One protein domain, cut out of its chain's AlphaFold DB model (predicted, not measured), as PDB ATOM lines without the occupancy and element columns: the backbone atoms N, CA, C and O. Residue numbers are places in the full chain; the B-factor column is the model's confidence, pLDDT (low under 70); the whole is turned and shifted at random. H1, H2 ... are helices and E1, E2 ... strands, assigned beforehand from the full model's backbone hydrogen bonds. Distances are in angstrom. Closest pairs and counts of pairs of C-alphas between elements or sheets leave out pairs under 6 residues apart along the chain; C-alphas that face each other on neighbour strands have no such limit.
ATOM      1  N   LYS A  11      16.698 -25.805 -43.152       95.31
ATOM      2  CA  LYS A  11      17.650 -26.911 -42.969       95.31
ATOM      3  C   LYS A  11      17.543 -27.536 -41.580       95.31
ATOM      4  O   LYS A  11      17.650 -28.752 -41.473       95.31
ATOM      5  N   GLU A  12      17.230 -26.746 -40.551       95.56
ATOM      6  CA  GLU A  12      17.016 -27.235 -39.177       95.56
ATOM      7  C   GLU A  12      15.827 -28.202 -39.067       95.56
ATOM      8  O   GLU A  12      15.770 -29.036 -38.163       95.56
ATOM      9  N   PHE A  13      14.882 -28.115 -40.007       94.25
ATOM     10  CA  PHE A  13      13.664 -28.925 -40.039       94.25
ATOM     11  C   PHE A  13      13.650 -29.936 -41.187       94.25
ATOM     12  O   PHE A  13      12.621 -30.582 -41.412       94.25
ATOM     13  N   THR A  14      14.766 -30.069 -41.912       93.69
ATOM     14  CA  THR A  14      14.899 -30.945 -43.078       93.69
ATOM     15  C   THR A  14      15.643 -32.225 -42.730       93.69
ATOM     16  O   THR A  14      16.684 -32.201 -42.081       93.69
ATOM     17  N   SER A  15      15.122 -33.359 -43.192       89.00
ATOM     18  CA  SER A  15      15.802 -34.652 -43.100       89.00
ATOM     19  C   SER A  15      15.783 -35.369 -44.442       89.00
ATOM     20  O   SER A  15      14.735 -35.426 -45.085       89.00
ATOM     21  N   THR A  16      16.913 -35.956 -44.833       87.00
ATOM     22  CA  THR A  16      16.995 -36.834 -46.003       87.00
ATOM     23  C   THR A  16      16.439 -38.209 -45.651       87.00
ATOM     24  O   THR A  16      16.834 -38.820 -44.655       87.00
ATOM     25  N   LYS A  17      15.502 -38.703 -46.458       80.06
ATOM     26  CA  LYS A  17      15.032 -40.092 -46.431       80.06
ATOM     27  C   LYS A  17      15.805 -40.883 -47.481       80.06
ATOM     28  O   LYS A  17      15.965 -40.400 -48.597       80.06
ATOM     29  N   ILE A  32       7.933 -46.237 -59.778       62.59
ATOM     30  CA  ILE A  32       7.979 -44.778 -60.007       62.59
ATOM     31  C   ILE A  32       8.184 -44.018 -58.684       62.59
ATOM     32  O   ILE A  32       8.513 -42.829 -58.682       62.59
ATOM     33  N   ARG A  33       7.969 -44.666 -57.531       66.81
ATOM     34  CA  ARG A  33       8.073 -43.990 -56.235       66.81
ATOM     35  C   ARG A  33       9.524 -43.622 -55.953       66.81
ATOM     36  O   ARG A  33      10.377 -44.485 -55.772       66.81
ATOM     37  N   VAL A  34       9.776 -42.322 -55.853       67.75
ATOM     38  CA  VAL A  34      11.055 -41.794 -55.389       67.75
ATOM     39  C   VAL A  34      11.151 -42.043 -53.888       67.75
ATOM     40  O   VAL A  34      10.373 -41.504 -53.104       67.75
ATOM     41  N   LYS A  35      12.090 -42.903 -53.508       71.25
ATOM     42  CA  LYS A  35      12.327 -43.307 -52.117       71.25
ATOM     43  C   LYS A  35      13.388 -42.441 -51.426       71.25
ATOM     44  O   LYS A  35      13.382 -42.327 -50.205       71.25
ATOM     45  N   GLY A  36      14.244 -41.787 -52.215       79.56
ATOM     46  CA  GLY A  36      15.219 -40.799 -51.755       79.56
ATOM     47  C   GLY A  36      14.698 -39.371 -51.898       79.56
ATOM     48  O   GLY A  36      14.591 -38.885 -53.023       79.56
ATOM     49  N   PHE A  37      14.369 -38.697 -50.797       85.75
ATOM     50  CA  PHE A  37      13.904 -37.306 -50.831       85.75
ATOM     51  C   PHE A  37      14.226 -36.551 -49.541       85.75
ATOM     52  O   PHE A  37      14.304 -37.142 -48.464       85.75
ATOM     53  N   ASP A  38      14.365 -35.233 -49.656       89.69
ATOM     54  CA  ASP A  38      14.461 -34.341 -48.506       89.69
ATOM     55  C   ASP A  38      13.062 -33.918 -48.056       89.69
ATOM     56  O   ASP A  38      12.249 -33.432 -48.845       89.69
ATOM     57  N   GLU A  39      12.784 -34.103 -46.770       90.88
ATOM     58  CA  GLU A  39      11.523 -33.724 -46.141       90.88
ATOM     59  C   GLU A  39      11.767 -32.609 -45.127       90.88
ATOM     60  O   GLU A  39      12.416 -32.840 -44.104       90.88
ATOM     61  N   THR A  40      11.204 -31.424 -45.379       94.56
ATOM     62  CA  THR A  40      11.103 -30.337 -44.395       94.56
ATOM     63  C   THR A  40       9.755 -30.413 -43.685       94.56
ATOM     64  O   THR A  40       8.706 -30.332 -44.328       94.56
ATOM     65  N   LYS A  41       9.754 -30.548 -42.356       94.19
ATOM     66  CA  LYS A  41       8.505 -30.613 -41.581       94.19
ATOM     67  C   LYS A  41       7.844 -29.240 -41.459       94.19
ATOM     68  O   LYS A  41       8.498 -28.261 -41.112       94.19
ATOM     69  N   LEU A  42       6.528 -29.203 -41.659       94.31
ATOM     70  CA  LEU A  42       5.679 -28.022 -41.481       94.31
ATOM     71  C   LEU A  42       4.587 -28.287 -40.439       94.31
ATOM     72  O   LEU A  42       4.213 -29.428 -40.168       94.31
ATOM     73  N   LEU A  43       4.068 -27.217 -39.842       94.06
ATOM     74  CA  LEU A  43       3.008 -27.269 -38.839       94.06
ATOM     75  C   LEU A  43       1.617 -27.330 -39.488       94.06
ATOM     76  O   LEU A  43       1.367 -26.691 -40.507       94.06
ATOM     77  N   ASN A  44       0.672 -28.024 -38.851       90.25
ATOM     78  CA  ASN A  44      -0.728 -28.019 -39.287       90.25
ATOM     79  C   ASN A  44      -1.375 -26.635 -39.127       90.25
ATOM     80  O   ASN A  44      -1.148 -25.944 -38.130       90.25
ATOM     81  N   PHE A  45      -2.238 -26.259 -40.072       90.31
ATOM     82  CA  PHE A  45      -2.934 -24.966 -40.061       90.31
ATOM     83  C   PHE A  45      -4.120 -24.902 -39.105       90.31
ATOM     84  O   PHE A  45      -4.507 -23.807 -38.701       90.31
ATOM     85  N   PHE A  46      -4.700 -26.039 -38.730       87.44
ATOM     86  CA  PHE A  46      -5.882 -26.098 -37.878       87.44
ATOM     87  C   PHE A  46      -5.709 -27.102 -36.738       87.44
ATOM     88  O   PHE A  46      -4.918 -28.043 -36.809       87.44
ATOM     89  N   ASN A  47      -6.465 -26.884 -35.669       86.38
ATOM     90  CA  ASN A  47      -6.706 -27.857 -34.612       86.38
ATOM     91  C   ASN A  47      -8.186 -27.794 -34.192       86.38
ATOM     92  O   ASN A  47      -8.995 -27.143 -34.849       86.38
ATOM     93  N   ILE A  48      -8.545 -28.447 -33.082       84.81
ATOM     94  CA  ILE A  48      -9.934 -28.471 -32.592       84.81
ATOM     95  C   ILE A  48     -10.500 -27.078 -32.248       84.81
ATOM     96  O   ILE A  48     -11.711 -26.904 -32.234       84.81
ATOM     97  N   GLY A  49      -9.637 -26.088 -31.993       87.94
ATOM     98  CA  GLY A  49     -10.014 -24.704 -31.693       87.94
ATOM     99  C   GLY A  49     -10.042 -23.776 -32.911       87.94
ATOM    100  O   GLY A  49     -10.268 -22.581 -32.748       87.94
ATOM    101  N   GLY A  50      -9.801 -24.296 -34.120       88.62
ATOM    102  CA  GLY A  50      -9.792 -23.527 -35.362       88.62
ATOM    103  C   GLY A  50      -8.392 -23.273 -35.925       88.62
ATOM    104  O   GLY A  50      -7.470 -24.073 -35.749       88.62
ATOM    105  N   ILE A  51      -8.250 -22.171 -36.666       90.94
ATOM    106  CA  ILE A  51      -7.036 -21.840 -37.424       90.94
ATOM    107  C   ILE A  51      -5.919 -21.357 -36.490       90.94
ATOM    108  O   ILE A  51      -6.107 -20.489 -35.639       90.94
ATOM    109  N   ARG A  52      -4.713 -21.886 -36.696       93.56
ATOM    110  CA  ARG A  52      -3.490 -21.547 -35.965       93.56
ATOM    111  C   ARG A  52      -2.615 -20.611 -36.796       93.56
ATOM    112  O   ARG A  52      -1.650 -21.040 -37.416       93.56
ATOM    113  N   PHE A  53      -2.907 -19.312 -36.761       93.12
ATOM    114  CA  PHE A  53      -2.151 -18.304 -37.525       93.12
ATOM    115  C   PHE A  53      -0.648 -18.273 -37.219       93.12
ATOM    116  O   PHE A  53       0.150 -18.036 -38.117       93.12
ATOM    117  N   GLN A  54      -0.250 -18.581 -35.983       93.50
ATOM    118  CA  GLN A  54       1.163 -18.718 -35.610       93.50
ATOM    119  C   GLN A  54       1.855 -19.856 -36.373       93.50
ATOM    120  O   GLN A  54       2.998 -19.706 -36.787       93.50
ATOM    121  N   ASN A  55       1.158 -20.977 -36.595       94.69
ATOM    122  CA  ASN A  55       1.691 -22.099 -37.366       94.69
ATOM    123  C   ASN A  55       1.851 -21.713 -38.839       94.69
ATOM    124  O   ASN A  55       2.852 -22.064 -39.452       94.69
ATOM    125  N   ILE A  56       0.886 -20.964 -39.382       93.12
ATOM    126  CA  ILE A  56       0.964 -20.433 -40.748       93.12
ATOM    127  C   ILE A  56       2.174 -19.500 -40.872       93.12
ATOM    128  O   ILE A  56       3.015 -19.720 -41.733       93.12
ATOM    129  N   ALA A  57       2.326 -18.540 -39.954       94.25
ATOM    130  CA  ALA A  57       3.471 -17.629 -39.932       94.25
ATOM    131  C   ALA A  57       4.818 -18.374 -39.842       94.25
ATOM    132  O   ALA A  57       5.758 -18.053 -40.562       94.25
ATOM    133  N   ALA A  58       4.918 -19.396 -38.987       94.94
ATOM    134  CA  ALA A  58       6.135 -20.197 -38.870       94.94
ATOM    135  C   ALA A  58       6.453 -20.964 -40.166       94.94
ATOM    136  O   ALA A  58       7.604 -20.983 -40.602       94.94
ATOM    137  N   ASN A  59       5.440 -21.555 -40.806       94.25
ATOM    138  CA  ASN A  59       5.613 -22.242 -42.084       94.25
ATOM    139  C   ASN A  59       6.023 -21.272 -43.200       94.25
ATOM    140  O   ASN A  59       6.905 -21.609 -43.985       94.25
ATOM    141  N   ASP A  60       5.440 -20.072 -43.247       94.00
ATOM    142  CA  ASP A  60       5.795 -19.041 -44.227       94.00
ATOM    143  C   ASP A  60       7.266 -18.621 -44.083       94.00
ATOM    144  O   ASP A  60       7.961 -18.487 -45.092       94.00
ATOM    145  N   ALA A  61       7.785 -18.488 -42.855       95.06
ATOM    146  CA  ALA A  61       9.209 -18.225 -42.630       95.06
ATOM    147  C   ALA A  61      10.109 -19.374 -43.113       95.06
ATOM    148  O   ALA A  61      11.106 -19.116 -43.788       95.06
ATOM    149  N   ILE A  62       9.745 -20.628 -42.819       96.06
ATOM    150  CA  ILE A  62      10.494 -21.815 -43.269       96.06
ATOM    151  C   ILE A  62      10.524 -21.888 -44.801       96.06
ATOM    152  O   ILE A  62      11.582 -22.067 -45.404       96.06
ATOM    153  N   VAL A  63       9.368 -21.719 -45.449       95.31
ATOM    154  CA  VAL A  63       9.266 -21.731 -46.913       95.31
ATOM    155  C   VAL A  63      10.077 -20.584 -47.510       95.31
ATOM    156  O   VAL A  63      10.870 -20.818 -48.417       95.31
ATOM    157  N   THR A  64       9.942 -19.369 -46.974       95.00
ATOM    158  CA  THR A  64      10.698 -18.192 -47.432       95.00
ATOM    159  C   THR A  64      12.204 -18.427 -47.351       95.00
ATOM    160  O   THR A  64      12.915 -18.124 -48.305       95.00
ATOM    161  N   SER A  65      12.693 -19.036 -46.265       96.81
ATOM    162  CA  SER A  65      14.103 -19.416 -46.144       96.81
ATOM    163  C   SER A  65      14.545 -20.341 -47.279       96.81
ATOM    164  O   SER A  65      15.555 -20.058 -47.923       96.81
ATOM    165  N   LYS A  66      13.763 -21.381 -47.612       96.88
ATOM    166  CA  LYS A  66      14.080 -22.258 -48.749       96.88
ATOM    167  C   LYS A  66      14.081 -21.504 -50.078       96.88
ATOM    168  O   LYS A  66      14.987 -21.714 -50.881       96.88
ATOM    169  N   LEU A  67      13.088 -20.648 -50.327       96.00
ATOM    170  CA  LEU A  67      13.006 -19.874 -51.570       96.00
ATOM    171  C   LEU A  67      14.217 -18.941 -51.729       96.00
ATOM    172  O   LEU A  67      14.792 -18.884 -52.815       96.00
ATOM    173  N   ASN A  68      14.639 -18.281 -50.648       95.62
ATOM    174  CA  ASN A  68      15.824 -17.426 -50.645       95.62
ATOM    175  C   ASN A  68      17.097 -18.231 -50.925       95.62
ATOM    176  O   ASN A  68      17.857 -17.848 -51.807       95.62
ATOM    177  N   THR A  69      17.287 -19.386 -50.274       96.88
ATOM    178  CA  THR A  69      18.428 -20.271 -50.568       96.88
ATOM    179  C   THR A  69      18.447 -20.708 -52.035       96.88
ATOM    180  O   THR A  69      19.486 -20.632 -52.679       96.88
ATOM    181  N   MET A  70      17.304 -21.112 -52.602       95.94
ATOM    182  CA  MET A  70      17.227 -21.471 -54.026       95.94
ATOM    183  C   MET A  70      17.606 -20.282 -54.925       95.94
ATOM    184  O   MET A  70      18.314 -20.462 -55.913       95.94
ATOM    185  N   SER A  71      17.171 -19.069 -54.569       95.56
ATOM    186  CA  SER A  71      17.539 -17.842 -55.281       95.56
ATOM    187  C   SER A  71      19.038 -17.545 -55.203       95.56
ATOM    188  O   SER A  71      19.639 -17.196 -56.216       95.56
ATOM    189  N   GLU A  72      19.650 -17.691 -54.028       95.75
ATOM    190  CA  GLU A  72      21.095 -17.520 -53.815       95.75
ATOM    191  C   GLU A  72      21.917 -18.563 -54.591       95.75
ATOM    192  O   GLU A  72      22.994 -18.260 -55.097       95.75
ATOM    193  N   GLU A  73      21.376 -19.772 -54.760       95.12
ATOM    194  CA  GLU A  73      21.941 -20.842 -55.594       95.12
ATOM    195  C   GLU A  73      21.741 -20.611 -57.110       95.12
ATOM    196  O   GLU A  73      22.136 -21.446 -57.930       95.12
ATOM    197  N   GLY A  74      21.144 -19.482 -57.507       95.12
ATOM    198  CA  GLY A  74      20.973 -19.077 -58.904       95.12
ATOM    199  C   GLY A  74      19.713 -19.619 -59.582       95.12
ATOM    200  O   GLY A  74      19.615 -19.585 -60.811       95.12
ATOM    201  N   TRP A  75      18.746 -20.130 -58.818       96.56
ATOM    202  CA  TRP A  75      17.441 -20.523 -59.349       96.56
ATOM    203  C   TRP A  75      16.459 -19.351 -59.344       96.56
ATOM    204  O   TRP A  75      16.297 -18.653 -58.352       96.56
ATOM    205  N   GLU A  76      15.718 -19.185 -60.434       95.81
ATOM    206  CA  GLU A  76      14.642 -18.202 -60.538       95.81
ATOM    207  C   GLU A  76      13.293 -18.900 -60.323       95.81
ATOM    208  O   GLU A  76      12.972 -19.877 -61.008       95.81
ATOM    209  N   LEU A  77      12.487 -18.404 -59.379       95.69
ATOM    210  CA  LEU A  77      11.119 -18.883 -59.185       95.69
ATOM    211  C   LEU A  77      10.264 -18.459 -60.384       95.69
ATOM    212  O   LEU A  77       9.955 -17.284 -60.553       95.69
ATOM    213  N   ALA A  78       9.881 -19.421 -61.219       95.94
ATOM    214  CA  ALA A  78       9.138 -19.164 -62.445       95.94
ATOM    215  C   ALA A  78       7.625 -19.156 -62.210       95.94
ATOM    216  O   ALA A  78       6.922 -18.299 -62.740       95.94
ATOM    217  N   PHE A  79       7.121 -20.116 -61.427       96.12
ATOM    218  CA  PHE A  79       5.688 -20.264 -61.171       96.12
ATOM    219  C   PHE A  79       5.420 -20.784 -59.760       96.12
ATOM    220  O   PHE A  79       6.165 -21.612 -59.234       96.12
ATOM    221  N   VAL A  80       4.301 -20.348 -59.184       96.44
ATOM    222  CA  VAL A  80       3.729 -20.921 -57.963       96.44
ATOM    223  C   VAL A  80       2.337 -21.431 -58.298       96.44
ATOM    224  O   VAL A  80       1.527 -20.704 -58.869       96.44
ATOM    225  N   ASN A  81       2.059 -22.687 -57.967       96.19
ATOM    226  CA  ASN A  81       0.747 -23.287 -58.161       96.19
ATOM    227  C   ASN A  81       0.290 -23.968 -56.874       96.19
ATOM    228  O   ASN A  81       1.012 -24.797 -56.326       96.19
ATOM    229  N   SER A  82      -0.913 -23.643 -56.420       93.81
ATOM    230  CA  SER A  82      -1.515 -24.261 -55.243       93.81
ATOM    231  C   SER A  82      -2.729 -25.088 -55.643       93.81
ATOM    232  O   SER A  82      -3.457 -24.733 -56.569       93.81
ATOM    233  N   GLY A  83      -2.934 -26.192 -54.935       92.88
ATOM    234  CA  GLY A  83      -4.078 -27.077 -55.086       92.88
ATOM    235  C   GLY A  83      -4.637 -27.449 -53.722       92.88
ATOM    236  O   GLY A  83      -3.890 -27.606 -52.753       92.88
ATOM    237  N   VAL A  84      -5.955 -27.584 -53.664       89.44
ATOM    238  CA  VAL A  84      -6.674 -28.078 -52.492       89.44
ATOM    239  C   VAL A  84      -7.506 -29.258 -52.946       89.44
ATOM    240  O   VAL A  84      -8.223 -29.142 -53.935       89.44
ATOM    241  N   GLU A  85      -7.393 -30.366 -52.230       88.94
ATOM    242  CA  GLU A  85      -8.232 -31.541 -52.427       88.94
ATOM    243  C   GLU A  85      -8.945 -31.851 -51.113       88.94
ATOM    244  O   GLU A  85      -8.325 -31.893 -50.048       88.94
ATOM    245  N   SER A  86     -10.252 -32.064 -51.192       87.00
ATOM    246  CA  SER A  86     -11.099 -32.455 -50.066       87.00
ATOM    247  C   SER A  86     -12.181 -33.390 -50.578       87.00
ATOM    248  O   SER A  86     -12.664 -33.204 -51.695       87.00
ATOM    249  N   TYR A  87     -12.618 -34.328 -49.747       85.00
ATOM    250  CA  TYR A  87     -13.776 -35.171 -50.042       85.00
ATOM    251  C   TYR A  87     -15.063 -34.335 -50.172       85.00
ATOM    252  O   TYR A  87     -15.966 -34.696 -50.924       85.00
ATOM    253  N   GLY A  88     -15.116 -33.172 -49.510       80.50
ATOM    254  CA  GLY A  88     -16.089 -32.113 -49.806       80.50
ATOM    255  C   GLY A  88     -17.511 -32.394 -49.316       80.50
ATOM    256  O   GLY A  88     -18.446 -31.687 -49.697       80.50
ATOM    257  N   ASP A  89     -17.691 -33.408 -48.467       84.12
ATOM    258  CA  ASP A  89     -18.966 -33.713 -47.828       84.12
ATOM    259  C   ASP A  89     -19.036 -33.168 -46.390       84.12
ATOM    260  O   ASP A  89     -18.066 -32.662 -45.828       84.12
ATOM    261  N   LYS A  90     -20.216 -33.256 -45.765       79.75
ATOM    262  CA  LYS A  90     -20.450 -32.717 -44.410       79.75
ATOM    263  C   LYS A  90     -19.651 -33.424 -43.309       79.75
ATOM    264  O   LYS A  90     -19.606 -32.929 -42.185       79.75
ATOM    265  N   THR A  91     -19.111 -34.602 -43.597       82.88
ATOM    266  CA  THR A  91     -18.343 -35.418 -42.654       82.88
ATOM    267  C   THR A  91     -16.841 -35.272 -42.850       82.88
ATOM    268  O   THR A  91     -16.080 -35.744 -42.002       82.88
ATOM    269  N   ASP A  92     -16.421 -34.597 -43.920       78.25
ATOM    270  CA  ASP A  92     -15.024 -34.399 -44.241       78.25
ATOM    271  C   ASP A  92     -14.336 -33.508 -43.202       78.25
ATOM    272  O   ASP A  92     -14.742 -32.380 -42.912       78.25
ATOM    273  N   LYS A  93     -13.273 -34.055 -42.616       75.94
ATOM    274  CA  LYS A  93     -12.421 -33.386 -41.627       75.94
ATOM    275  C   LYS A  93     -10.997 -33.198 -42.142       75.94
ATOM    276  O   LYS A  93     -10.152 -32.704 -41.398       75.94
ATOM    277  N   ASN A  94     -10.723 -33.615 -43.378       77.69
ATOM    278  CA  ASN A  94      -9.386 -33.719 -43.929       77.69
ATOM    279  C   ASN A  94      -9.324 -33.020 -45.289       77.69
ATOM    280  O   ASN A  94      -9.916 -33.459 -46.265       77.69
ATOM    281  N   GLY A  95      -8.534 -31.955 -45.364       80.88
ATOM    282  CA  GLY A  95      -8.134 -31.352 -46.631       80.88
ATOM    283  C   GLY A  95      -6.653 -31.602 -46.870       80.88
ATOM    284  O   GLY A  95      -5.844 -31.479 -45.948       80.88
ATOM    285  N   ILE A  96      -6.290 -31.920 -48.106       83.75
ATOM    286  CA  ILE A  96      -4.902 -31.894 -48.554       83.75
ATOM    287  C   ILE A  96      -4.671 -30.544 -49.219       83.75
ATOM    288  O   ILE A  96      -5.349 -30.178 -50.176       83.75
ATOM    289  N   TYR A  97      -3.685 -29.812 -48.714       86.81
ATOM    290  CA  TYR A  97      -3.196 -28.589 -49.332       86.81
ATOM    291  C   TYR A  97      -1.803 -28.842 -49.895       86.81
ATOM    292  O   TYR A  97      -0.916 -29.308 -49.179       86.81
ATOM    293  N   ILE A  98      -1.598 -28.517 -51.169       91.00
ATOM    294  CA  ILE A  98      -0.290 -28.593 -51.817       91.00
ATOM    295  C   ILE A  98       0.038 -27.255 -52.464       91.00
ATOM    296  O   ILE A  98      -0.795 -26.647 -53.127       91.00
ATOM    297  N   THR A  99       1.274 -26.796 -52.296       94.19
ATOM    298  CA  THR A  99       1.834 -25.698 -53.089       94.19
ATOM    299  C   THR A  99       3.094 -26.188 -53.776       94.19
ATOM    300  O   THR A  99       3.968 -26.777 -53.146       94.19
ATOM    301  N   ARG A 100       3.169 -25.966 -55.084       95.56
ATOM    302  CA  ARG A 100       4.308 -26.293 -55.933       95.56
ATOM    303  C   ARG A 100       5.012 -25.005 -56.327       95.56
ATOM    304  O   ARG A 100       4.414 -24.143 -56.969       95.56
ATOM    305  N   TYR A 101       6.285 -24.921 -55.970       96.56
ATOM    306  CA  TYR A 101       7.197 -23.868 -56.396       96.56
ATOM    307  C   TYR A 101       8.028 -24.409 -57.555       96.56
ATOM    308  O   TYR A 101       8.768 -25.379 -57.393       96.56
ATOM    309  N   ILE A 102       7.864 -23.828 -58.738       96.25
ATOM    310  CA  ILE A 102       8.541 -24.268 -59.956       96.25
ATOM    311  C   ILE A 102       9.672 -23.291 -60.233       96.25
ATOM    312  O   ILE A 102       9.436 -22.131 -60.571       96.25
ATOM    313  N   PHE A 103      10.897 -23.785 -60.102       95.88
ATOM    314  CA  PHE A 103      12.109 -23.030 -60.376       95.88
ATOM    315  C   PHE A 103      12.659 -23.354 -61.764       95.88
ATOM    316  O   PHE A 103      12.565 -24.487 -62.239       95.88
ATOM    317  N   LYS A 104      13.281 -22.361 -62.395       95.12
ATOM    318  CA  LYS A 104      14.097 -22.521 -63.601       95.12
ATOM    319  C   LYS A 104      15.509 -22.023 -63.309       95.12
ATOM    320  O   LYS A 104      15.698 -21.124 -62.494       95.12
ATOM    321  N   ARG A 105      16.499 -22.579 -63.999       89.62
ATOM    322  CA  ARG A 105      17.858 -22.036 -64.010       89.62
ATOM    323  C   ARG A 105      18.118 -21.481 -65.396       89.62
ATOM    324  O   ARG A 105      18.070 -22.236 -66.370       89.62
TER     325      ARG A 105
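What this domain is: This is residues 11 to 17 and 32 to 105 of the 107 residues of an uncharacterized protein of unidentified eubacterium SCB49 (UniProt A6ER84). A long, narrow hairpin of two strands, E3 and E4, and one long helix, H1, make a loose V: H1 comes near the hairpin with its residues 63 to 71 and spreads from it toward its first residue. A small second sheet, E1 and E2, is set off to one side, apart from the hairpin, and the turn at residues 88 to 93 sticks out. The printed part has 81 residues, with one named helix and four named strands in the order E1, E2, H1, E3, E4; both two-stranded sheets are antiparallel and the class is mixed, helices and strands. The whole is loose, with a radius of gyration of the C-alphas of 15.3 A and spans of 45 by 33 by 26 A.

Where its parts are: E1 is residues 14 to 17, from C-alpha 14 at (14.899, -30.945, -43.078), 9.7 A long. E2 is residues 37 to 40, 9.9 A. H1 is residues 53 to 72, 28.4 A, from C-alpha 53 at (-2.151, -18.304, -37.525). E3 is residues 76 to 86, 31.2 A. E4 is residues 95 to 104, 29.3 A, to C-alpha 104 at (14.097, -22.521, -63.601).

How they stand to each other: E1 and E2 are antiparallel at 153 degrees, with N 15 and O 39 at 2.9 A. E1 is apart from H1. Every O i to N i+4 pair of H1 is within hydrogen-bond range. The closest C-alphas of H1 and E3 are those of Ser 71 and Leu 77, 7.6 A apart. E3 and E4 form a hairpin, antiparallel at 165 degrees, with N 83 and O 98 at 2.8 A. H1 and E4 are near each other, with 5 pairs of C-alphas within 10 A.

The domain as a whole: The C-alphas farthest apart are those of Gly 74 and Lys 90, 46.0 A. Residues 18 to 31 are not printed; C-alphas 17 and 32 are 16.0 A apart across this cut. The link from E2 to H1 is long, 12 residues. The model's pLDDT is under 70 at residues 32 to 34.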